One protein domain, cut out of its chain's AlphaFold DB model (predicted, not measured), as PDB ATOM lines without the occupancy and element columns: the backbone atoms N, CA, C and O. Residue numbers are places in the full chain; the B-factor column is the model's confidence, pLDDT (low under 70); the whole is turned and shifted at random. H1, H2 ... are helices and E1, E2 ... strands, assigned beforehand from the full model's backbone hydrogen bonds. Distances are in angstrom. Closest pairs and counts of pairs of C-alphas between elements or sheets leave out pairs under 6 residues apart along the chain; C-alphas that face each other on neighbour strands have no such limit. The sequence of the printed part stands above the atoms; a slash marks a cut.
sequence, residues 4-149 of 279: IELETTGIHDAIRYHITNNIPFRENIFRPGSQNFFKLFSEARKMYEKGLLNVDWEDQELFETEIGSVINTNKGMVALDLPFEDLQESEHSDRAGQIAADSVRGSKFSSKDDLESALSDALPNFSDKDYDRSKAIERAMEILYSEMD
ATOM      1  N   ILE A   4      75.999 -66.501  14.833       48.78
ATOM      2  CA  ILE A   4      77.214 -65.757  14.462       48.78
ATOM      3  C   ILE A   4      77.664 -66.056  13.016       48.78
ATOM      4  O   ILE A   4      78.134 -65.152  12.336       48.78
ATOM      5  N   GLU A   5      77.503 -67.289  12.520       49.88
ATOM      6  CA  GLU A   5      77.852 -67.644  11.131       49.88
ATOM      7  C   GLU A   5      76.876 -67.006  10.131       49.88
ATOM      8  O   GLU A   5      77.315 -66.502   9.098       49.88
ATOM      9  N   LEU A   6      75.582 -66.943  10.471       53.25
ATOM     10  CA  LEU A   6      74.544 -66.297   9.653       53.25
ATOM     11  C   LEU A   6      74.739 -64.772   9.550       53.25
ATOM     12  O   LEU A   6      74.568 -64.200   8.476       53.25
ATOM     13  N   GLU A   7      75.161 -64.106  10.634       53.91
ATOM     14  CA  GLU A   7      75.497 -62.672  10.579       53.91
ATOM     15  C   GLU A   7      76.720 -62.407   9.683       53.91
ATOM     16  O   GLU A   7      76.786 -61.380   9.008       53.91
ATOM     17  N   THR A   8      77.695 -63.324   9.640       61.59
ATOM     18  CA  THR A   8      78.858 -63.164   8.757       61.59
ATOM     19  C   THR A   8      78.527 -63.411   7.288       61.59
ATOM     20  O   THR A   8      79.113 -62.744   6.439       61.59
ATOM     21  N   THR A   9      77.591 -64.305   6.957       70.94
ATOM     22  CA  THR A   9      77.224 -64.584   5.558       70.94
ATOM     23  C   THR A   9      76.530 -63.387   4.910       70.94
ATOM     24  O   THR A   9      76.978 -62.948   3.853       70.94
ATOM     25  N   GLY A  10      75.563 -62.757   5.592       82.94
ATOM     26  CA  GLY A  10      74.829 -61.602   5.051       82.94
ATOM     27  C   GLY A  10      75.719 -60.396   4.718       82.94
ATOM     28  O   GLY A  10      75.540 -59.750   3.690       82.94
ATOM     29  N   ILE A  11      76.750 -60.125   5.526       89.25
ATOM     30  CA  ILE A  11      77.700 -59.028   5.259       89.25
ATOM     31  C   ILE A  11      78.563 -59.327   4.031       89.25
ATOM     32  O   ILE A  11      78.781 -58.449   3.198       89.25
ATOM     33  N   HIS A  12      79.064 -60.557   3.901       86.88
ATOM     34  CA  HIS A  12      79.867 -60.938   2.738       86.88
ATOM     35  C   HIS A  12      79.024 -60.966   1.460       86.88
ATOM     36  O   HIS A  12      79.522 -60.586   0.400       86.88
ATOM     37  N   ASP A  13      77.757 -61.367   1.557       89.44
ATOM     38  CA  ASP A  13      76.808 -61.336   0.445       89.44
ATOM     39  C   ASP A  13      76.493 -59.897   0.023       89.44
ATOM     40  O   ASP A  13      76.518 -59.601  -1.171       89.44
ATOM     41  N   ALA A  14      76.330 -58.978   0.980       91.25
ATOM     42  CA  ALA A  14      76.209 -57.548   0.712       91.25
ATOM     43  C   ALA A  14      77.463 -56.975   0.030       91.25
ATOM     44  O   ALA A  14      77.363 -56.304  -0.995       91.25
ATOM     45  N   ILE A  15      78.664 -57.282   0.532       89.62
ATOM     46  CA  ILE A  15      79.921 -56.850  -0.104       89.62
ATOM     47  C   ILE A  15      80.015 -57.397  -1.534       89.62
ATOM     48  O   ILE A  15      80.362 -56.660  -2.457       89.62
ATOM     49  N   ARG A  16      79.679 -58.675  -1.744       87.12
ATOM     50  CA  ARG A  16      79.668 -59.281  -3.080       87.12
ATOM     51  C   ARG A  16      78.663 -58.588  -3.991       87.12
ATOM     52  O   ARG A  16      78.988 -58.337  -5.145       87.12
ATOM     53  N   TYR A  17      77.480 -58.255  -3.481       89.75
ATOM     54  CA  TYR A  17      76.467 -57.509  -4.218       89.75
ATOM     55  C   TYR A  17      76.994 -56.150  -4.695       89.75
ATOM     56  O   TYR A  17      76.867 -55.842  -5.880       89.75
ATOM     57  N   HIS A  18      77.661 -55.394  -3.820       88.38
ATOM     58  CA  HIS A  18      78.297 -54.126  -4.182       88.38
ATOM     59  C   HIS A  18      79.343 -54.293  -5.293       88.38
ATOM     60  O   HIS A  18      79.333 -53.560  -6.280       88.38
ATOM     61  N   ILE A  19      80.212 -55.299  -5.169       82.62
ATOM     62  CA  ILE A  19      81.278 -55.562  -6.146       82.62
ATOM     63  C   ILE A  19      80.698 -55.978  -7.503       82.62
ATOM     64  O   ILE A  19      81.067 -55.407  -8.526       82.62
ATOM     65  N   THR A  20      79.800 -56.967  -7.524       82.56
ATOM     66  CA  THR A  20      79.252 -57.544  -8.764       82.56
ATOM     67  C   THR A  20      78.448 -56.522  -9.561       82.56
ATOM     68  O   THR A  20      78.527 -56.510 -10.786       82.56
ATOM     69  N   ASN A  21      77.716 -55.644  -8.874       82.06
ATOM     70  CA  ASN A  21      76.883 -54.624  -9.510       82.06
ATOM     71  C   ASN A  21      77.595 -53.274  -9.667       82.06
ATOM     72  O   ASN A  21      76.983 -52.311 -10.121       82.06
ATOM     73  N   ASN A  22      78.882 -53.190  -9.307       82.12
ATOM     74  CA  ASN A  22      79.664 -51.953  -9.337       82.12
ATOM     75  C   ASN A  22      78.968 -50.796  -8.585       82.12
ATOM     76  O   ASN A  22      78.971 -49.646  -9.030       82.12
ATOM     77  N   ILE A  23      78.352 -51.122  -7.445       85.56
ATOM     78  CA  ILE A  23      77.677 -50.173  -6.562       85.56
ATOM     79  C   ILE A  23      78.695 -49.695  -5.527       85.56
ATOM     80  O   ILE A  23      79.219 -50.516  -4.766       85.56
ATOM     81  N   PRO A  24      78.954 -48.386  -5.439       87.19
ATOM     82  CA  PRO A  24      79.873 -47.861  -4.446       87.19
ATOM     83  C   PRO A  24      79.441 -48.154  -3.003       87.19
ATOM     84  O   PRO A  24      78.255 -48.180  -2.688       87.19
ATOM     85  N   PHE A  25      80.397 -48.342  -2.100       87.94
ATOM     86  CA  PHE A  25      80.147 -48.667  -0.692       87.94
ATOM     87  C   PHE A  25      79.524 -47.513   0.096       87.94
ATOM     88  O   PHE A  25      78.862 -47.760   1.105       87.94
ATOM     89  N   ARG A  26      79.672 -46.262  -0.366       85.94
ATOM     90  CA  ARG A  26      78.867 -45.133   0.139       85.94
ATOM     91  C   ARG A  26      77.357 -45.347  -0.036       85.94
ATOM     92  O   ARG A  26      76.590 -44.794   0.741       85.94
ATOM     93  N   GLU A  27      76.944 -46.189  -0.984       86.69
ATOM     94  CA  GLU A  27      75.545 -46.551  -1.244       86.69
ATOM     95  C   GLU A  27      75.110 -47.784  -0.451       86.69
ATOM     96  O   GLU A  27      74.517 -48.717  -0.985       86.69
ATOM     97  N   ASN A  28      75.463 -47.814   0.832       87.75
ATOM     98  CA  ASN A  28      75.268 -48.967   1.700       87.75
ATOM     99  C   ASN A  28      73.795 -49.419   1.722       87.75
ATOM    100  O   ASN A  28      72.894 -48.637   2.023       87.75
ATOM    101  N   ILE A  29      73.564 -50.701   1.423       89.44
ATOM    102  CA  ILE A  29      72.220 -51.290   1.372       89.44
ATOM    103  C   ILE A  29      71.583 -51.501   2.749       89.44
ATOM    104  O   ILE A  29      70.374 -51.702   2.825       89.44
ATOM    105  N   PHE A  30      72.356 -51.464   3.834       87.50
ATOM    106  CA  PHE A  30      71.829 -51.590   5.192       87.50
ATOM    107  C   PHE A  30      71.288 -50.260   5.702       87.50
ATOM    108  O   PHE A  30      71.744 -49.190   5.300       87.50
ATOM    109  N   ARG A  31      70.345 -50.329   6.648       80.56
ATOM    110  CA  ARG A  31      69.790 -49.131   7.281       80.56
ATOM    111  C   ARG A  31      70.920 -48.300   7.910       80.56
ATOM    112  O   ARG A  31      71.700 -48.874   8.686       80.56
ATOM    113  N   PRO A  32      71.012 -46.986   7.647       76.44
ATOM    114  CA  PRO A  32      71.994 -46.124   8.293       76.44
ATOM    115  C   PRO A  32      71.965 -46.262   9.820       76.44
ATOM    116  O   PRO A  32      70.906 -46.339  10.436       76.44
ATOM    117  N   GLY A  33      73.141 -46.355  10.442       72.62
ATOM    118  CA  GLY A  33      73.254 -46.514  11.897       72.62
ATOM    119  C   GLY A  33      72.998 -47.931  12.435       72.62
ATOM    120  O   GLY A  33      73.191 -48.166  13.628       72.62
ATOM    121  N   SER A  34      72.614 -48.894  11.592       78.44
ATOM    122  CA  SER A  34      72.488 -50.297  12.005       78.44
ATOM    123  C   SER A  34      73.844 -50.971  12.263       78.44
ATOM    124  O   SER A  34      74.896 -50.513  11.810       78.44
ATOM    125  N   GLN A  35      73.843 -52.104  12.975       80.94
ATOM    126  CA  GLN A  35      75.085 -52.848  13.216       80.94
ATOM    127  C   GLN A  35      75.699 -53.333  11.904       80.94
ATOM    128  O   GLN A  35      76.913 -53.217  11.720       80.94
ATOM    129  N   ASN A  36      74.880 -53.841  10.983       85.31
ATOM    130  CA  ASN A  36      75.377 -54.351   9.713       85.31
ATOM    131  C   ASN A  36      75.821 -53.244   8.755       85.31
ATOM    132  O   ASN A  36      76.799 -53.440   8.035       85.31
ATOM    133  N   PHE A  37      75.238 -52.044   8.849       85.00
ATOM    134  CA  PHE A  37      75.769 -50.859   8.175       85.00
ATOM    135  C   PHE A  37      77.231 -50.598   8.563       85.00
ATOM    136  O   PHE A  37      78.095 -50.486   7.690       85.00
ATOM    137  N   PHE A  38      77.544 -50.581   9.863       83.62
ATOM    138  CA  PHE A  38      78.920 -50.376  10.327       83.62
ATOM    139  C   PHE A  38      79.840 -51.558  10.007       83.62
ATOM    140  O   PHE A  38      80.987 -51.358   9.600       83.62
ATOM    141  N   LYS A  39      79.347 -52.794  10.164       86.81
ATOM    142  CA  LYS A  39      80.133 -53.998   9.869       86.81
ATOM    143  C   LYS A  39      80.498 -54.095   8.386       86.81
ATOM    144  O   LYS A  39      81.630 -54.473   8.099       86.81
ATOM    145  N   LEU A  40      79.615 -53.705   7.462       90.06
ATOM    146  CA  LEU A  40      79.920 -53.670   6.027       90.06
ATOM    147  C   LEU A  40      81.113 -52.751   5.736       90.06
ATOM    148  O   LEU A  40      82.058 -53.189   5.082       90.06
ATOM    149  N   PHE A  41      81.141 -51.533   6.292       89.69
ATOM    150  CA  PHE A  41      82.298 -50.637   6.153       89.69
ATOM    151  C   PHE A  41      83.571 -51.220   6.770       89.69
ATOM    152  O   PHE A  41      84.643 -51.135   6.173       89.69
ATOM    153  N   SER A  42      83.461 -51.832   7.950       86.31
ATOM    154  CA  SER A  42      84.600 -52.437   8.647       86.31
ATOM    155  C   SER A  42      85.210 -53.603   7.860       86.31
ATOM    156  O   SER A  42      86.426 -53.650   7.658       86.31
ATOM    157  N   GLU A  43      84.386 -54.526   7.362       88.88
ATOM    158  CA  GLU A  43      84.846 -55.677   6.578       88.88
ATOM    159  C   GLU A  43      85.349 -55.263   5.188       88.88
ATOM    160  O   GLU A  43      86.433 -55.689   4.779       88.88
ATOM    161  N   ALA A  44      84.646 -54.362   4.495       87.69
ATOM    162  CA  ALA A  44      85.098 -53.830   3.210       87.69
ATOM    163  C   ALA A  44      86.445 -53.093   3.342       87.69
ATOM    164  O   ALA A  44      87.347 -53.318   2.531       87.69
ATOM    165  N   ARG A  45      86.650 -52.309   4.416       86.25
ATOM    166  CA  ARG A  45      87.948 -51.682   4.732       86.25
ATOM    167  C   ARG A  45      89.045 -52.730   4.914       86.25
ATOM    168  O   ARG A  45      90.115 -52.581   4.331       86.25
ATOM    169  N   LYS A  46      88.803 -53.807   5.670       83.81
ATOM    170  CA  LYS A  46      89.797 -54.886   5.845       83.81
ATOM    171  C   LYS A  46      90.180 -55.524   4.509       83.81
ATOM    172  O   LYS A  46      91.352 -55.832   4.296       83.81
ATOM    173  N   MET A  47      89.216 -55.736   3.610       80.50
ATOM    174  CA  MET A  47      89.484 -56.264   2.265       80.50
ATOM    175  C   MET A  47      90.277 -55.264   1.413       80.50
ATOM    176  O   MET A  47      91.241 -55.655   0.752       80.50
ATOM    177  N   TYR A  48      89.934 -53.975   1.486       79.62
ATOM    178  CA  TYR A  48      90.655 -52.888   0.823       79.62
ATOM    179  C   TYR A  48      92.114 -52.785   1.292       79.62
ATOM    180  O   TYR A  48      93.032 -52.757   0.474       79.62
ATOM    181  N   GLU A  49      92.360 -52.811   2.602       75.88
ATOM    182  CA  GLU A  49      93.707 -52.737   3.183       75.88
ATOM    183  C   GLU A  49      94.586 -53.939   2.818       75.88
ATOM    184  O   GLU A  49      95.800 -53.792   2.666       75.88
ATOM    185  N   LYS A  50      93.974 -55.115   2.634       74.00
ATOM    186  CA  LYS A  50      94.635 -56.333   2.139       74.00
ATOM    187  C   LYS A  50      94.858 -56.333   0.622       74.00
ATOM    188  O   LYS A  50      95.481 -57.259   0.112       74.00
ATOM    189  N   GLY A  51      94.361 -55.326  -0.100       69.75
ATOM    190  CA  GLY A  51      94.446 -55.241  -1.559       69.75
ATOM    191  C   GLY A  51      93.517 -56.207  -2.301       69.75
ATOM    192  O   GLY A  51      93.753 -56.484  -3.473       69.75
ATOM    193  N   LEU A  52      92.484 -56.729  -1.630       68.19
ATOM    194  CA  LEU A  52      91.496 -57.658  -2.200       68.19
ATOM    195  C   LEU A  52      90.295 -56.941  -2.830       68.19
ATOM    196  O   LEU A  52      89.508 -57.568  -3.532       68.19
ATOM    197  N   LEU A  53      90.147 -55.642  -2.564       75.94
ATOM    198  CA  LEU A  53      89.028 -54.831  -3.018       75.94
ATOM    199  C   LEU A  53      89.546 -53.612  -3.783       75.94
ATOM    200  O   LEU A  53      90.342 -52.834  -3.255       75.94
ATOM    201  N   ASN A  54      89.080 -53.445  -5.021       75.12
ATOM    202  CA  ASN A  54      89.300 -52.235  -5.803       75.12
ATOM    203  C   ASN A  54      88.060 -51.347  -5.689       75.12
ATOM    204  O   ASN A  54      86.960 -51.811  -5.972       75.12
ATOM    205  N   VAL A  55      88.239 -50.093  -5.282       76.31
ATOM    206  CA  VAL A  55      87.141 -49.138  -5.077       76.31
ATOM    207  C   VAL A  55      87.415 -47.813  -5.767       76.31
ATOM    208  O   VAL A  55      88.559 -47.509  -6.125       76.31
ATOM    209  N   ASP A  56      86.358 -47.025  -5.951       74.69
ATOM    210  CA  ASP A  56      86.480 -45.670  -6.467       74.69
ATOM    211  C   ASP A  56      87.110 -44.708  -5.439       74.69
ATOM    212  O   ASP A  56      87.504 -45.078  -4.330       74.69
ATOM    213  N   TRP A  57      87.292 -43.453  -5.843       63.53
ATOM    214  CA  TRP A  57      87.999 -42.474  -5.023       63.53
ATOM    215  C   TRP A  57      87.192 -41.995  -3.810       63.53
ATOM    216  O   TRP A  57      87.808 -41.635  -2.805       63.53
ATOM    217  N   GLU A  58      85.859 -41.973  -3.901       70.56
ATOM    218  CA  GLU A  58      84.974 -41.542  -2.812       70.56
ATOM    219  C   GLU A  58      84.932 -42.632  -1.747       70.56
ATOM    220  O   GLU A  58      85.127 -42.348  -0.568       70.56
ATOM    221  N   ASP A  59      84.814 -43.889  -2.172       77.94
ATOM    222  CA  ASP A  59      84.886 -45.052  -1.294       77.94
ATOM    223  C   ASP A  59      86.283 -45.228  -0.687       77.94
ATOM    224  O   ASP A  59      86.410 -45.573   0.487       77.94
ATOM    225  N   GLN A  60      87.358 -44.938  -1.434       74.62
ATOM    226  CA  GLN A  60      88.704 -44.890  -0.858       74.62
ATOM    227  C   GLN A  60      88.781 -43.834   0.254       74.62
ATOM    228  O   GLN A  60      89.341 -44.104   1.316       74.62
ATOM    229  N   GLU A  61      88.276 -42.621   0.013       77.38
ATOM    230  CA  GLU A  61      88.285 -41.568   1.029       77.38
ATOM    231  C   GLU A  61      87.461 -41.976   2.253       77.38
ATOM    232  O   GLU A  61      87.915 -41.751   3.375       77.38
ATOM    233  N   LEU A  62      86.323 -42.633   2.026       81.75
ATOM    234  CA  LEU A  62      85.447 -43.189   3.048       81.75
ATOM    235  C   LEU A  62      86.152 -44.267   3.883       81.75
ATOM    236  O   LEU A  62      86.133 -44.219   5.107       81.75
ATOM    237  N   PHE A  63      86.857 -45.207   3.256       80.25
ATOM    238  CA  PHE A  63      87.615 -46.232   3.976       80.25
ATOM    239  C   PHE A  63      88.837 -45.681   4.711       80.25
ATOM    240  O   PHE A  63      89.278 -46.291   5.681       80.25
ATOM    241  N   GLU A  64      89.372 -44.533   4.293       76.06
ATOM    242  CA  GLU A  64      90.437 -43.826   5.008       76.06
ATOM    243  C   GLU A  64      89.937 -43.048   6.250       76.06
ATOM    244  O   GLU A  64      90.775 -42.520   6.988       76.06
ATOM    245  N   THR A  65      88.619 -42.943   6.488       80.69
ATOM    246  CA  THR A  65      88.040 -42.367   7.724       80.69
ATOM    247  C   THR A  65      87.847 -43.426   8.817       80.69
ATOM    248  O   THR A  65      88.212 -44.587   8.627       80.69
ATOM    249  N   GLU A  66      87.270 -43.050   9.964       74.31
ATOM    250  CA  GLU A  66      86.887 -43.984  11.029       74.31
ATOM    251  C   GLU A  66      85.450 -44.515  10.883       74.31
ATOM    252  O   GLU A  66      84.984 -45.234  11.768       74.31
ATOM    253  N   ILE A  67      84.768 -44.263   9.754       77.00
ATOM    254  CA  ILE A  67      83.402 -44.757   9.510       77.00
ATOM    255  C   ILE A  67      83.308 -46.276   9.710       77.00
ATOM    256  O   ILE A  67      84.230 -47.025   9.375       77.00
ATOM    257  N   GLY A  68      82.220 -46.749  10.316       67.44
ATOM    258  CA  GLY A  68      82.090 -48.161  10.693       67.44
ATOM    259  C   GLY A  68      82.777 -48.531  12.010       67.44
ATOM    260  O   GLY A  68      82.617 -49.659  12.472       67.44
ATOM    261  N   SER A  69      83.510 -47.606  12.640       71.06
ATOM    262  CA  SER A  69      84.070 -47.798  13.981       71.06
ATOM    263  C   SER A  69      83.089 -47.294  15.036       71.06
ATOM    264  O   SER A  69      82.544 -46.196  14.920       71.06
ATOM    265  N   VAL A  70      82.891 -48.088  16.087       69.94
ATOM    266  CA  VAL A  70      82.013 -47.755  17.213       69.94
ATOM    267  C   VAL A  70      82.849 -47.737  18.488       69.94
ATOM    268  O   VAL A  70      83.575 -48.692  18.763       69.94
ATOM    269  N   ILE A  71      82.754 -46.658  19.268       71.06
ATOM    270  CA  ILE A  71      83.420 -46.533  20.569       71.06
ATOM    271  C   ILE A  71      82.407 -46.625  21.710       71.06
ATOM    272  O   ILE A  71      81.324 -46.047  21.649       71.06
ATOM    273  N   ASN A  72      82.774 -47.335  22.779       68.00
ATOM    274  CA  ASN A  72      81.996 -47.357  24.015       68.00
ATOM    275  C   ASN A  72      82.349 -46.135  24.863       68.00
ATOM    276  O   ASN A  72      83.510 -45.933  25.218       68.00
ATOM    277  N   THR A  73      81.343 -45.342  25.217       68.44
ATOM    278  CA  THR A  73      81.477 -44.221  26.150       68.44
ATOM    279  C   THR A  73      80.561 -44.431  27.351       68.44
ATOM    280  O   THR A  73      79.615 -45.216  27.298       68.44
ATOM    281  N   ASN A  74      80.770 -43.663  28.420       61.50
ATOM    282  CA  ASN A  74      79.903 -43.684  29.606       61.50
ATOM    283  C   ASN A  74      78.442 -43.289  29.295       61.50
ATOM    284  O   ASN A  74      77.569 -43.473  30.134       61.50
ATOM    285  N   LYS A  75      78.184 -42.715  28.110       64.62
ATOM    286  CA  LYS A  75      76.861 -42.293  27.629       64.62
ATOM    287  C   LYS A  75      76.275 -43.234  26.566       64.62
ATOM    288  O   LYS A  75      75.231 -42.919  26.008       64.62
ATOM    289  N   GLY A  76      76.937 -44.357  26.275       59.84
ATOM    290  CA  GLY A  76      76.527 -45.320  25.249       59.84
ATOM    291  C   GLY A  76      77.533 -45.467  24.105       59.84
ATOM    292  O   GLY A  76      78.642 -44.924  24.144       59.84
ATOM    293  N   MET A  77      77.141 -46.245  23.095       55.22
ATOM    294  CA  MET A  77      77.925 -46.487  21.882       55.22
ATOM    295  C   MET A  77      77.858 -45.276  20.948       55.22
ATOM    296  O   MET A  77      76.772 -44.780  20.663       55.22
ATOM    297  N   VAL A  78      79.007 -44.812  20.458       64.56
ATOM    298  CA  VAL A  78      79.101 -43.692  19.509       64.56
ATOM    299  C   VAL A  78      79.783 -44.174  18.235       64.56
ATOM    300  O   VAL A  78      80.913 -44.662  18.282       64.56
ATOM    301  N   ALA A  79      79.097 -44.037  17.102       68.00
ATOM    302  CA  ALA A  79      79.670 -44.280  15.785       68.00
ATOM    303  C   ALA A  79      80.526 -43.086  15.348       68.00
ATOM    304  O   ALA A  79      80.104 -41.934  15.467       68.00
ATOM    305  N   LEU A  80      81.732 -43.358  14.859       68.25
ATOM    306  CA  LEU A  80      82.662 -42.326  14.409       68.25
ATOM    307  C   LEU A  80      82.443 -42.007  12.928       68.25
ATOM    308  O   LEU A  80      82.129 -42.894  12.137       68.25
ATOM    309  N   ASP A  81      82.607 -40.731  12.571       68.44
ATOM    310  CA  ASP A  81      82.511 -40.210  11.200       68.44
ATOM    311  C   ASP A  81      81.198 -40.524  10.450       68.44
ATOM    312  O   ASP A  81      81.157 -40.459   9.220       68.44
ATOM    313  N   LEU A  82      80.104 -40.810  11.170       65.12
ATOM    314  CA  LEU A  82      78.757 -40.832  10.598       65.12
ATOM    315  C   LEU A  82      78.207 -39.391  10.568       65.12
ATOM    316  O   LEU A  82      78.172 -38.748  11.623       65.12
ATOM    317  N   PRO A  83      77.799 -38.845   9.407       58.84
ATOM    318  CA  PRO A  83      77.088 -37.573   9.371       58.84
ATOM    319  C   PRO A  83      75.814 -37.692  10.216       58.84
ATOM    320  O   PRO A  83      75.079 -38.666  10.083       58.84
ATOM    321  N   PHE A  84      75.560 -36.722  11.094       50.41
ATOM    322  CA  PHE A  84      74.281 -36.635  11.799       50.41
ATOM    323  C   PHE A  84      73.213 -36.204  10.789       50.41
ATOM    324  O   PHE A  84      73.056 -35.013  10.526       50.41
ATOM    325  N   GLU A  85      72.534 -37.171  10.185       49.78
ATOM    326  CA  GLU A  85      71.233 -36.966   9.555       49.78
ATOM    327  C   GLU A  85      70.151 -37.181  10.613       49.78
ATOM    328  O   GLU A  85      70.294 -38.048  11.481       49.78
ATOM    329  N   ASP A  86      69.070 -36.401  10.537       45.47
ATOM    330  CA  ASP A  86      67.798 -36.785  11.142       45.47
ATOM    331  C   ASP A  86      67.327 -38.012  10.361       45.47
ATOM    332  O   ASP A  86      66.573 -37.901   9.392       45.47
ATOM    333  N   LEU A  87      67.893 -39.174  10.702       47.38
ATOM    334  CA  LEU A  87      67.478 -40.458  10.171       47.38
ATOM    335  C   LEU A  87      65.978 -40.518  10.419       47.38
ATOM    336  O   LEU A  87      65.550 -40.591  11.572       47.38
ATOM    337  N   GLN A  88      65.178 -40.425   9.357       49.56
ATOM    338  CA  GLN A  88      63.788 -40.825   9.475       49.56
ATOM    339  C   GLN A  88      63.823 -42.231  10.065       49.56
ATOM    340  O   GLN A  88      64.595 -43.073   9.604       49.56
ATOM    341  N   GLU A  89      63.085 -42.443  11.152       48.03
ATOM    342  CA  GLU A  89      63.009 -43.726  11.843       48.03
ATOM    343  C   GLU A  89      62.268 -44.730  10.947       48.03
ATOM    344  O   GLU A  89      61.136 -45.118  11.217       48.03
ATOM    345  N   SER A  90      62.875 -45.128   9.833       53.91
ATOM    346  CA  SER A  90      62.427 -46.258   9.042       53.91
ATOM    347  C   SER A  90      63.085 -47.513   9.608       53.91
ATOM    348  O   SER A  90      64.277 -47.568   9.927       53.91
ATOM    349  N   GLU A  91      62.293 -48.567   9.788       55.62
ATOM    350  CA  GLU A  91      62.813 -49.841  10.290       55.62
ATOM    351  C   GLU A  91      63.783 -50.505   9.288       55.62
ATOM    352  O   GLU A  91      64.520 -51.415   9.667       55.62
ATOM    353  N   HIS A  92      63.852 -50.018   8.040       62.19
ATOM    354  CA  HIS A  92      64.574 -50.633   6.921       62.19
ATOM    355  C   HIS A  92      65.347 -49.610   6.084       62.19
ATOM    356  O   HIS A  92      65.163 -48.409   6.217       62.19
ATOM    357  N   SER A  93      66.249 -50.090   5.225       66.69
ATOM    358  CA  SER A  93      67.041 -49.216   4.357       66.69
ATOM    359  C   SER A  93      66.247 -48.720   3.153       66.69
ATOM    360  O   SER A  93      65.976 -49.487   2.228       66.69
ATOM    361  N   ASP A  94      65.989 -47.413   3.100       76.06
ATOM    362  CA  ASP A  94      65.451 -46.752   1.904       76.06
ATOM    363  C   ASP A  94      66.415 -46.831   0.711       76.06
ATOM    364  O   ASP A  94      66.003 -46.796  -0.453       76.06
ATOM    365  N   ARG A  95      67.721 -46.976   0.980       84.25
ATOM    366  CA  ARG A  95      68.743 -46.918  -0.066       84.25
ATOM    367  C   ARG A  95      68.695 -48.118  -0.998       84.25
ATOM    368  O   ARG A  95      68.882 -47.945  -2.200       84.25
ATOM    369  N   ALA A  96      68.408 -49.307  -0.472       87.69
ATOM    370  CA  ALA A  96      68.283 -50.512  -1.285       87.69
ATOM    371  C   ALA A  96      67.155 -50.387  -2.322       87.69
ATOM    372  O   ALA A  96      67.359 -50.723  -3.487       87.69
ATOM    373  N   GLY A  97      66.002 -49.838  -1.923       88.44
ATOM    374  CA  GLY A  97      64.892 -49.575  -2.841       88.44
ATOM    375  C   GLY A  97      65.258 -48.559  -3.922       88.44
ATOM    376  O   GLY A  97      64.986 -48.785  -5.098       88.44
ATOM    377  N   GLN A  98      65.964 -47.484  -3.557       88.62
ATOM    378  CA  GLN A  98      66.442 -46.498  -4.530       88.62
ATOM    379  C   GLN A  98      67.430 -47.100  -5.540       88.62
ATOM    380  O   GLN A  98      67.310 -46.843  -6.733       88.62
ATOM    381  N   ILE A  99      68.378 -47.925  -5.082       87.69
ATOM    382  CA  ILE A  99      69.330 -48.624  -5.960       87.69
ATOM    383  C   ILE A  99      68.583 -49.524  -6.950       87.69
ATOM    384  O   ILE A  99      68.886 -49.505  -8.144       87.69
ATOM    385  N   ALA A 100      67.595 -50.286  -6.474       90.25
ATOM    386  CA  ALA A 100      66.790 -51.149  -7.330       90.25
ATOM    387  C   ALA A 100      66.004 -50.337  -8.369       90.25
ATOM    388  O   ALA A 100      66.094 -50.634  -9.561       90.25
ATOM    389  N   ALA A 101      65.318 -49.271  -7.949       90.31
ATOM    390  CA  ALA A 101      64.596 -48.371  -8.847       90.31
ATOM    391  C   ALA A 101      65.521 -47.755  -9.911       90.31
ATOM    392  O   ALA A 101      65.197 -47.760 -11.099       90.31
ATOM    393  N   ASP A 102      66.706 -47.287  -9.511       89.25
ATOM    394  CA  ASP A 102      67.696 -46.709 -10.421       89.25
ATOM    395  C   ASP A 102      68.239 -47.734 -11.426       89.25
ATOM    396  O   ASP A 102      68.488 -47.385 -12.579       89.25
ATOM    397  N   SER A 103      68.378 -49.002 -11.023       88.00
ATOM    398  CA  SER A 103      68.875 -50.076 -11.896       88.00
ATOM    399  C   SER A 103      67.912 -50.434 -13.034       88.00
ATOM    400  O   SER A 103      68.351 -50.799 -14.124       88.00
ATOM    401  N   VAL A 104      66.602 -50.293 -12.803       88.94
ATOM    402  CA  VAL A 104      65.557 -50.579 -13.797       88.94
ATOM    403  C   VAL A 104      65.085 -49.327 -14.537       88.94
ATOM    404  O   VAL A 104      64.326 -49.427 -15.505       88.94
ATOM    405  N   ARG A 105      65.541 -48.142 -14.116       84.94
ATOM    406  CA  ARG A 105      65.138 -46.845 -14.666       84.94
ATOM    407  C   ARG A 105      65.352 -46.798 -16.182       84.94
ATOM    408  O   ARG A 105      66.427 -47.096 -16.695       84.94
ATOM    409  N   GLY A 106      64.312 -46.397 -16.913       80.38
ATOM    410  CA  GLY A 106      64.328 -46.318 -18.379       80.38
ATOM    411  C   GLY A 106      64.042 -47.637 -19.107       80.38
ATOM    412  O   GLY A 106      63.855 -47.620 -20.327       80.38
ATOM    413  N   SER A 107      63.946 -48.759 -18.391       86.06
ATOM    414  CA  SER A 107      63.457 -50.018 -18.957       86.06
ATOM    415  C   SER A 107      61.937 -49.977 -19.123       86.06
ATOM    416  O   SER A 107      61.224 -49.352 -18.337       86.06
ATOM    417  N   LYS A 108      61.426 -50.630 -20.171       84.56
ATOM    418  CA  LYS A 108      59.984 -50.760 -20.411       84.56
ATOM    419  C   LYS A 108      59.516 -52.124 -19.931       84.56
ATOM    420  O   LYS A 108      60.049 -53.134 -20.379       84.56
ATOM    421  N   PHE A 109      58.493 -52.128 -19.090       86.81
ATOM    422  CA  PHE A 109      57.877 -53.339 -18.559       86.81
ATOM    423  C   PHE A 109      56.466 -53.488 -19.123       86.81
ATOM    424  O   PHE A 109      55.756 -52.495 -19.297       86.81
ATOM    425  N   SER A 110      56.080 -54.718 -19.465       83.50
ATOM    426  CA  SER A 110      54.764 -55.009 -20.043       83.50
ATOM    427  C   SER A 110      53.684 -55.173 -18.978       83.50
ATOM    428  O   SER A 110      52.514 -54.907 -19.252       83.50
ATOM    429  N   SER A 111      54.067 -55.562 -17.764       89.88
ATOM    430  CA  SER A 111      53.172 -55.738 -16.628       89.88
ATOM    431  C   SER A 111      53.835 -55.327 -15.310       89.88
ATOM    432  O   SER A 111      55.048 -55.119 -15.233       89.88
ATOM    433  N   LYS A 112      53.014 -55.214 -14.257       88.12
ATOM    434  CA  LYS A 112      53.485 -55.011 -12.882       88.12
ATOM    435  C   LYS A 112      54.367 -56.176 -12.418       88.12
ATOM    436  O   LYS A 112      55.388 -55.934 -11.789       88.12
ATOM    437  N   ASP A 113      54.005 -57.399 -12.789       90.19
ATOM    438  CA  ASP A 113      54.733 -58.608 -12.401       90.19
ATOM    439  C   ASP A 113      56.127 -58.648 -13.048       90.19
ATOM    440  O   ASP A 113      57.105 -59.010 -12.396       90.19
ATOM    441  N   ASP A 114      56.250 -58.189 -14.303       90.06
ATOM    442  CA  ASP A 114      57.551 -58.068 -14.978       90.06
ATOM    443  C   ASP A 114      58.462 -57.056 -14.269       90.06
ATOM    444  O   ASP A 114      59.666 -57.280 -14.133       90.06
ATOM    445  N   LEU A 115      57.886 -55.939 -13.808       90.44
ATOM    446  CA  LEU A 115      58.611 -54.928 -13.041       90.44
ATOM    447  C   LEU A 115      59.053 -55.481 -11.680       90.44
ATOM    448  O   LEU A 115      60.206 -55.307 -11.294       90.44
ATOM    449  N   GLU A 116      58.161 -56.159 -10.961       91.69
ATOM    450  CA  GLU A 116      58.461 -56.746  -9.653       91.69
ATOM    451  C   GLU A 116      59.552 -57.820  -9.758       91.69
ATOM    452  O   GLU A 116      60.481 -57.846  -8.947       91.69
ATOM    453  N   SER A 117      59.507 -58.647 -10.807       92.38
ATOM    454  CA  SER A 117      60.565 -59.613 -11.106       92.38
ATOM    455  C   SER A 117      61.905 -58.921 -11.359       92.38
ATOM    456  O   SER A 117      62.916 -59.326 -10.790       92.38
ATOM    457  N   ALA A 118      61.924 -57.847 -12.153       92.44
ATOM    458  CA  ALA A 118      63.153 -57.108 -12.436       92.44
ATOM    459  C   ALA A 118      63.734 -56.418 -11.189       92.44
ATOM    460  O   ALA A 118      64.945 -56.432 -10.978       92.44
ATOM    461  N   LEU A 119      62.877 -55.847 -10.336       92.25
ATOM    462  CA  LEU A 119      63.281 -55.243  -9.062       92.25
ATOM    463  C   LEU A 119      63.824 -56.288  -8.082       92.25
ATOM    464  O   LEU A 119      64.825 -56.051  -7.408       92.25
ATOM    465  N   SER A 120      63.184 -57.457  -8.025       91.12
ATOM    466  CA  SER A 120      63.661 -58.615  -7.275       91.12
ATOM    467  C   SER A 120      65.066 -59.009  -7.752       91.12
ATOM    468  O   SER A 120      65.983 -59.104  -6.935       91.12
ATOM    469  N   ASP A 121      65.278 -59.162  -9.058       90.75
ATOM    470  CA  ASP A 121      66.575 -59.558  -9.626       90.75
ATOM    471  C   ASP A 121      67.688 -58.521  -9.385       90.75
ATOM    472  O   ASP A 121      68.858 -58.883  -9.243       90.75
ATOM    473  N   ALA A 122      67.332 -57.239  -9.274       89.50
ATOM    474  CA  ALA A 122      68.259 -56.152  -8.958       89.50
ATOM    475  C   ALA A 122      68.726 -56.123  -7.490       89.50
ATOM    476  O   ALA A 122      69.674 -55.402  -7.158       89.50
ATOM    477  N   LEU A 123      68.082 -56.879  -6.597       90.06
ATOM    478  CA  LEU A 123      68.344 -56.872  -5.159       90.06
ATOM    479  C   LEU A 123      69.037 -58.158  -4.689       90.06
ATOM    480  O   LEU A 123      68.744 -59.250  -5.184       90.06
ATOM    481  N   PRO A 124      69.931 -58.072  -3.689       87.31
ATOM    482  CA  PRO A 124      70.628 -59.242  -3.186       87.31
ATOM    483  C   PRO A 124      69.655 -60.254  -2.568       87.31
ATOM    484  O   PRO A 124      68.728 -59.905  -1.840       87.31
ATOM    485  N   ASN A 125      69.889 -61.537  -2.847       86.00
ATOM    486  CA  ASN A 125      69.050 -62.633  -2.369       86.00
ATOM    487  C   ASN A 125      69.505 -63.137  -0.988       86.00
ATOM    488  O   ASN A 125      69.963 -64.269  -0.844       86.00
ATOM    489  N   PHE A 126      69.417 -62.270   0.022       82.19
ATOM    490  CA  PHE A 126      69.555 -62.644   1.429       82.19
ATOM    491  C   PHE A 126      68.547 -61.860   2.280       82.19
ATOM    492  O   PHE A 126      67.987 -60.860   1.838       82.19
ATOM    493  N   SER A 127      68.303 -62.324   3.504       76.81
ATOM    494  CA  SER A 127      67.470 -61.628   4.488       76.81
ATOM    495  C   SER A 127      68.265 -61.463   5.774       76.81
ATOM    496  O   SER A 127      68.987 -62.374   6.183       76.81
ATOM    497  N   ASP A 128      68.165 -60.285   6.384       77.62
ATOM    498  CA  ASP A 128      68.868 -59.936   7.610       77.62
ATOM    499  C   ASP A 128      68.016 -58.973   8.462       77.62
ATOM    500  O   ASP A 128      67.122 -58.300   7.957       77.62
ATOM    501  N   LYS A 129      68.287 -58.879   9.769       77.88
ATOM    502  CA  LYS A 129      67.577 -57.963  10.681       77.88
ATOM    503  C   LYS A 129      67.640 -56.487  10.250       77.88
ATOM    504  O   LYS A 129      66.746 -55.719  10.583       77.88
ATOM    505  N   ASP A 130      68.698 -56.106   9.538       78.25
ATOM    506  CA  ASP A 130      68.977 -54.745   9.083       78.25
ATOM    507  C   ASP A 130      68.720 -54.567   7.565       78.25
ATOM    508  O   ASP A 130      68.972 -53.486   7.021       78.25
ATOM    509  N   TYR A 131      68.234 -55.615   6.877       83.31
ATOM    510  CA  TYR A 131      67.913 -55.623   5.444       83.31
ATOM    511  C   TYR A 131      66.726 -56.549   5.116       83.31
ATOM    512  O   TYR A 131      66.813 -57.774   5.229       83.31
ATOM    513  N   ASP A 132      65.636 -55.952   4.630       87.25
ATOM    514  CA  ASP A 132      64.439 -56.664   4.178       87.25
ATOM    515  C   ASP A 132      64.250 -56.463   2.669       87.25
ATOM    516  O   ASP A 132      63.998 -55.353   2.190       87.25
ATOM    517  N   ARG A 133      64.390 -57.560   1.918       88.75
ATOM    518  CA  ARG A 133      64.293 -57.570   0.457       88.75
ATOM    519  C   ARG A 133      62.893 -57.204  -0.033       88.75
ATOM    520  O   ARG A 133      62.781 -56.466  -1.004       88.75
ATOM    521  N   SER A 134      61.844 -57.686   0.629       89.50
ATOM    522  CA  SER A 134      60.460 -57.406   0.234       89.50
ATOM    523  C   SER A 134      60.134 -55.927   0.417       89.50
ATOM    524  O   SER A 134      59.582 -55.306  -0.487       89.50
ATOM    525  N   LYS A 135      60.575 -55.332   1.530       89.31
ATOM    526  CA  LYS A 135      60.396 -53.891   1.772       89.31
ATOM    527  C   LYS A 135      61.223 -53.023   0.824       89.31
ATOM    528  O   LYS A 135      60.774 -51.958   0.415       89.31
ATOM    529  N   ALA A 136      62.412 -53.481   0.424       89.62
ATOM    530  CA  ALA A 136      63.200 -52.790  -0.596       89.62
ATOM    531  C   ALA A 136      62.497 -52.777  -1.969       89.62
ATOM    532  O   ALA A 136      62.542 -51.756  -2.653       89.62
ATOM    533  N   ILE A 137      61.819 -53.868  -2.354       91.19
ATOM    534  CA  ILE A 137      61.007 -53.925  -3.582       91.19
ATOM    535  C   ILE A 137      59.831 -52.950  -3.488       91.19
ATOM    536  O   ILE A 137      59.646 -52.146  -4.397       91.19
ATOM    537  N   GLU A 138      59.081 -52.975  -2.384       90.12
ATOM    538  CA  GLU A 138      57.950 -52.064  -2.151       90.12
ATOM    539  C   GLU A 138      58.382 -50.598  -2.294       90.12
ATOM    540  O   GLU A 138      57.808 -49.852  -3.090       90.12
ATOM    541  N   ARG A 139      59.484 -50.218  -1.636       89.81
ATOM    542  CA  ARG A 139      60.051 -48.870  -1.740       89.81
ATOM    543  C   ARG A 139      60.461 -48.511  -3.171       89.81
ATOM    544  O   ARG A 139      60.231 -47.386  -3.611       89.81
ATOM    545  N   ALA A 140      61.066 -49.442  -3.908       91.38
ATOM    546  CA  ALA A 140      61.450 -49.213  -5.300       91.38
ATOM    547  C   ALA A 140      60.229 -48.976  -6.203       91.38
ATOM    548  O   ALA A 140      60.259 -48.100  -7.067       91.38
ATOM    549  N   MET A 141      59.143 -49.718  -5.978       90.38
ATOM    550  CA  MET A 141      57.883 -49.531  -6.697       90.38
ATOM    551  C   MET A 141      57.276 -48.159  -6.405       90.38
ATOM    552  O   MET A 141      56.912 -47.459  -7.345       90.38
ATOM    553  N   GLU A 142      57.212 -47.744  -5.136       89.69
ATOM    554  CA  GLU A 142      56.726 -46.410  -4.752       89.69
ATOM    555  C   GLU A 142      57.481 -45.287  -5.471       89.69
ATOM    556  O   GLU A 142      56.857 -44.380  -6.021       89.69
ATOM    557  N   ILE A 143      58.818 -45.364  -5.495       88.88
ATOM    558  CA  ILE A 143      59.672 -44.386  -6.181       88.88
ATOM    559  C   ILE A 143      59.286 -44.309  -7.662       88.88
ATOM    560  O   ILE A 143      58.979 -43.228  -8.162       88.88
ATOM    561  N   LEU A 144      59.240 -45.449  -8.353       88.06
ATOM    562  CA  LEU A 144      58.951 -45.490  -9.787       88.06
ATOM    563  C   LEU A 144      57.539 -44.994 -10.126       88.06
ATOM    564  O   LEU A 144      57.376 -44.263 -11.100       88.06
ATOM    565  N   TYR A 145      56.526 -45.351  -9.330       86.25
ATOM    566  CA  TYR A 145      55.161 -44.866  -9.548       86.25
ATOM    567  C   TYR A 145      55.038 -43.360  -9.293       86.25
ATOM    568  O   TYR A 145      54.416 -42.672 -10.099       86.25
ATOM    569  N   SER A 146      55.686 -42.832  -8.248       84.06
ATOM    570  CA  SER A 146      55.685 -41.385  -7.985       84.06
ATOM    571  C   SER A 146      56.304 -40.577  -9.134       84.06
ATOM    572  O   SER A 146      55.759 -39.556  -9.540       84.06
ATOM    573  N   GLU A 147      57.383 -41.081  -9.747       82.19
ATOM    574  CA  GLU A 147      58.013 -40.436 -10.905       82.19
ATOM    575  C   GLU A 147      57.101 -40.451 -12.151       82.19
ATOM    576  O   GLU A 147      57.126 -39.517 -12.957       82.19
ATOM    577  N   MET A 148      56.284 -41.497 -12.326       77.19
ATOM    578  CA  MET A 148      55.311 -41.581 -13.423       77.19
ATOM    579  C   MET A 148      54.167 -40.573 -13.261       77.19
ATOM    580  O   MET A 148      53.753 -39.969 -14.255       77.19
ATOM    581  N   ASP A 149      53.682 -40.377 -12.035       76.00
ATOM    582  CA  ASP A 149      52.631 -39.404 -11.729       76.00
ATOM    583  C   ASP A 149      53.115 -37.966 -11.987       76.00
ATOM    584  O   ASP A 149      52.441 -37.210 -12.694       76.00
TER     585      ASP A 149
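This is residues 4 to 149 of the 279 residues of an uncharacterized protein of Crocinitomicaceae bacterium TMED45 (UniProt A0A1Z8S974). Two lobes of three helices each, H1 to H3 in the first and H4 to H6 in the second, are joined along the chain by a long stretch, residues 80 to 93, that follows a small strand hairpin, E1 and E2, of which residues 72 to 77 stick out. In the first lobe H1 crosses H2, with the short H3 nearby; in the second, H4 and H6 cross as an X and H5 packs on both. The printed part has 146 residues with six named helices and two named strands, in the order H1, H2, H3, E1, E2, H4, H5, H6; the two-stranded sheet is antiparallel, and the class is mostly helix. The whole is compact, with a radius of gyration of the C-alphas of 16.2 A, yet only just elongated, spanning 53 by 35 by 31 A.

H1, residues 4 to 20, begins at C-alpha 4 (77.214, -65.757, 14.462) and is 24.7 A long. H2, residues 35 to 49, measures 21.2 A, and H3 is residues 57 to 63. E1 is residues 70 to 73, beginning at C-alpha 70 (82.013, -47.755, 17.213), and E2 is residues 76 to 79. H4, residues 94 to 104, measures 16.2 A; H5, residues 112 to 121, measures 14.2 A. H6, residues 133 to 149, is 24.8 A long and ends at C-alpha 149 (52.631, -39.404, -11.729).

H1 touches H2 with residues 11 to 15 alone, at a steep tilt of 62 degrees, the same way; their closest C-alphas, of Ile 11 and Leu 40, are 5.9 A apart. H2 and H3 only just touch, with 3 pairs of C-alphas within 8 A, the closest being Arg 45 and Phe 63 at 5.5 A. E1 and E2 form an antiparallel hairpin, with N 71 and O 78 at 2.9 A and N 76 and O 73 at 3.0 A, within hydrogen-bond range. H4 touches H6, closest at the C-alphas of Gly 97 and Ala 140, 4.2 A, at a steep tilt of 62 degrees. H5 touches H4, closest at the C-alphas of Ala 100 and Leu 119, 5.7 A, and touches H6, closest at those of Leu 119 and Ile 137, 6.1 A. H1 and H2 are each apart from H4, H5 and H6. Every O i to N i+4 pair is within hydrogen-bond range in H3, H4, H5 and H6, against 12 of 13 in H1 and 10 of 11 in H2.

The two C-alphas farthest apart, of Asn 74 and Ser 110, are 56.8 A from each other. The printed part has no cut. The links H1 to H2, E2 to H4 and H5 to H6 are long. The mean pLDDT of the printed part is 79.0, and 32 residues are under 70, among them residues 4 to 8 and 72 to 93.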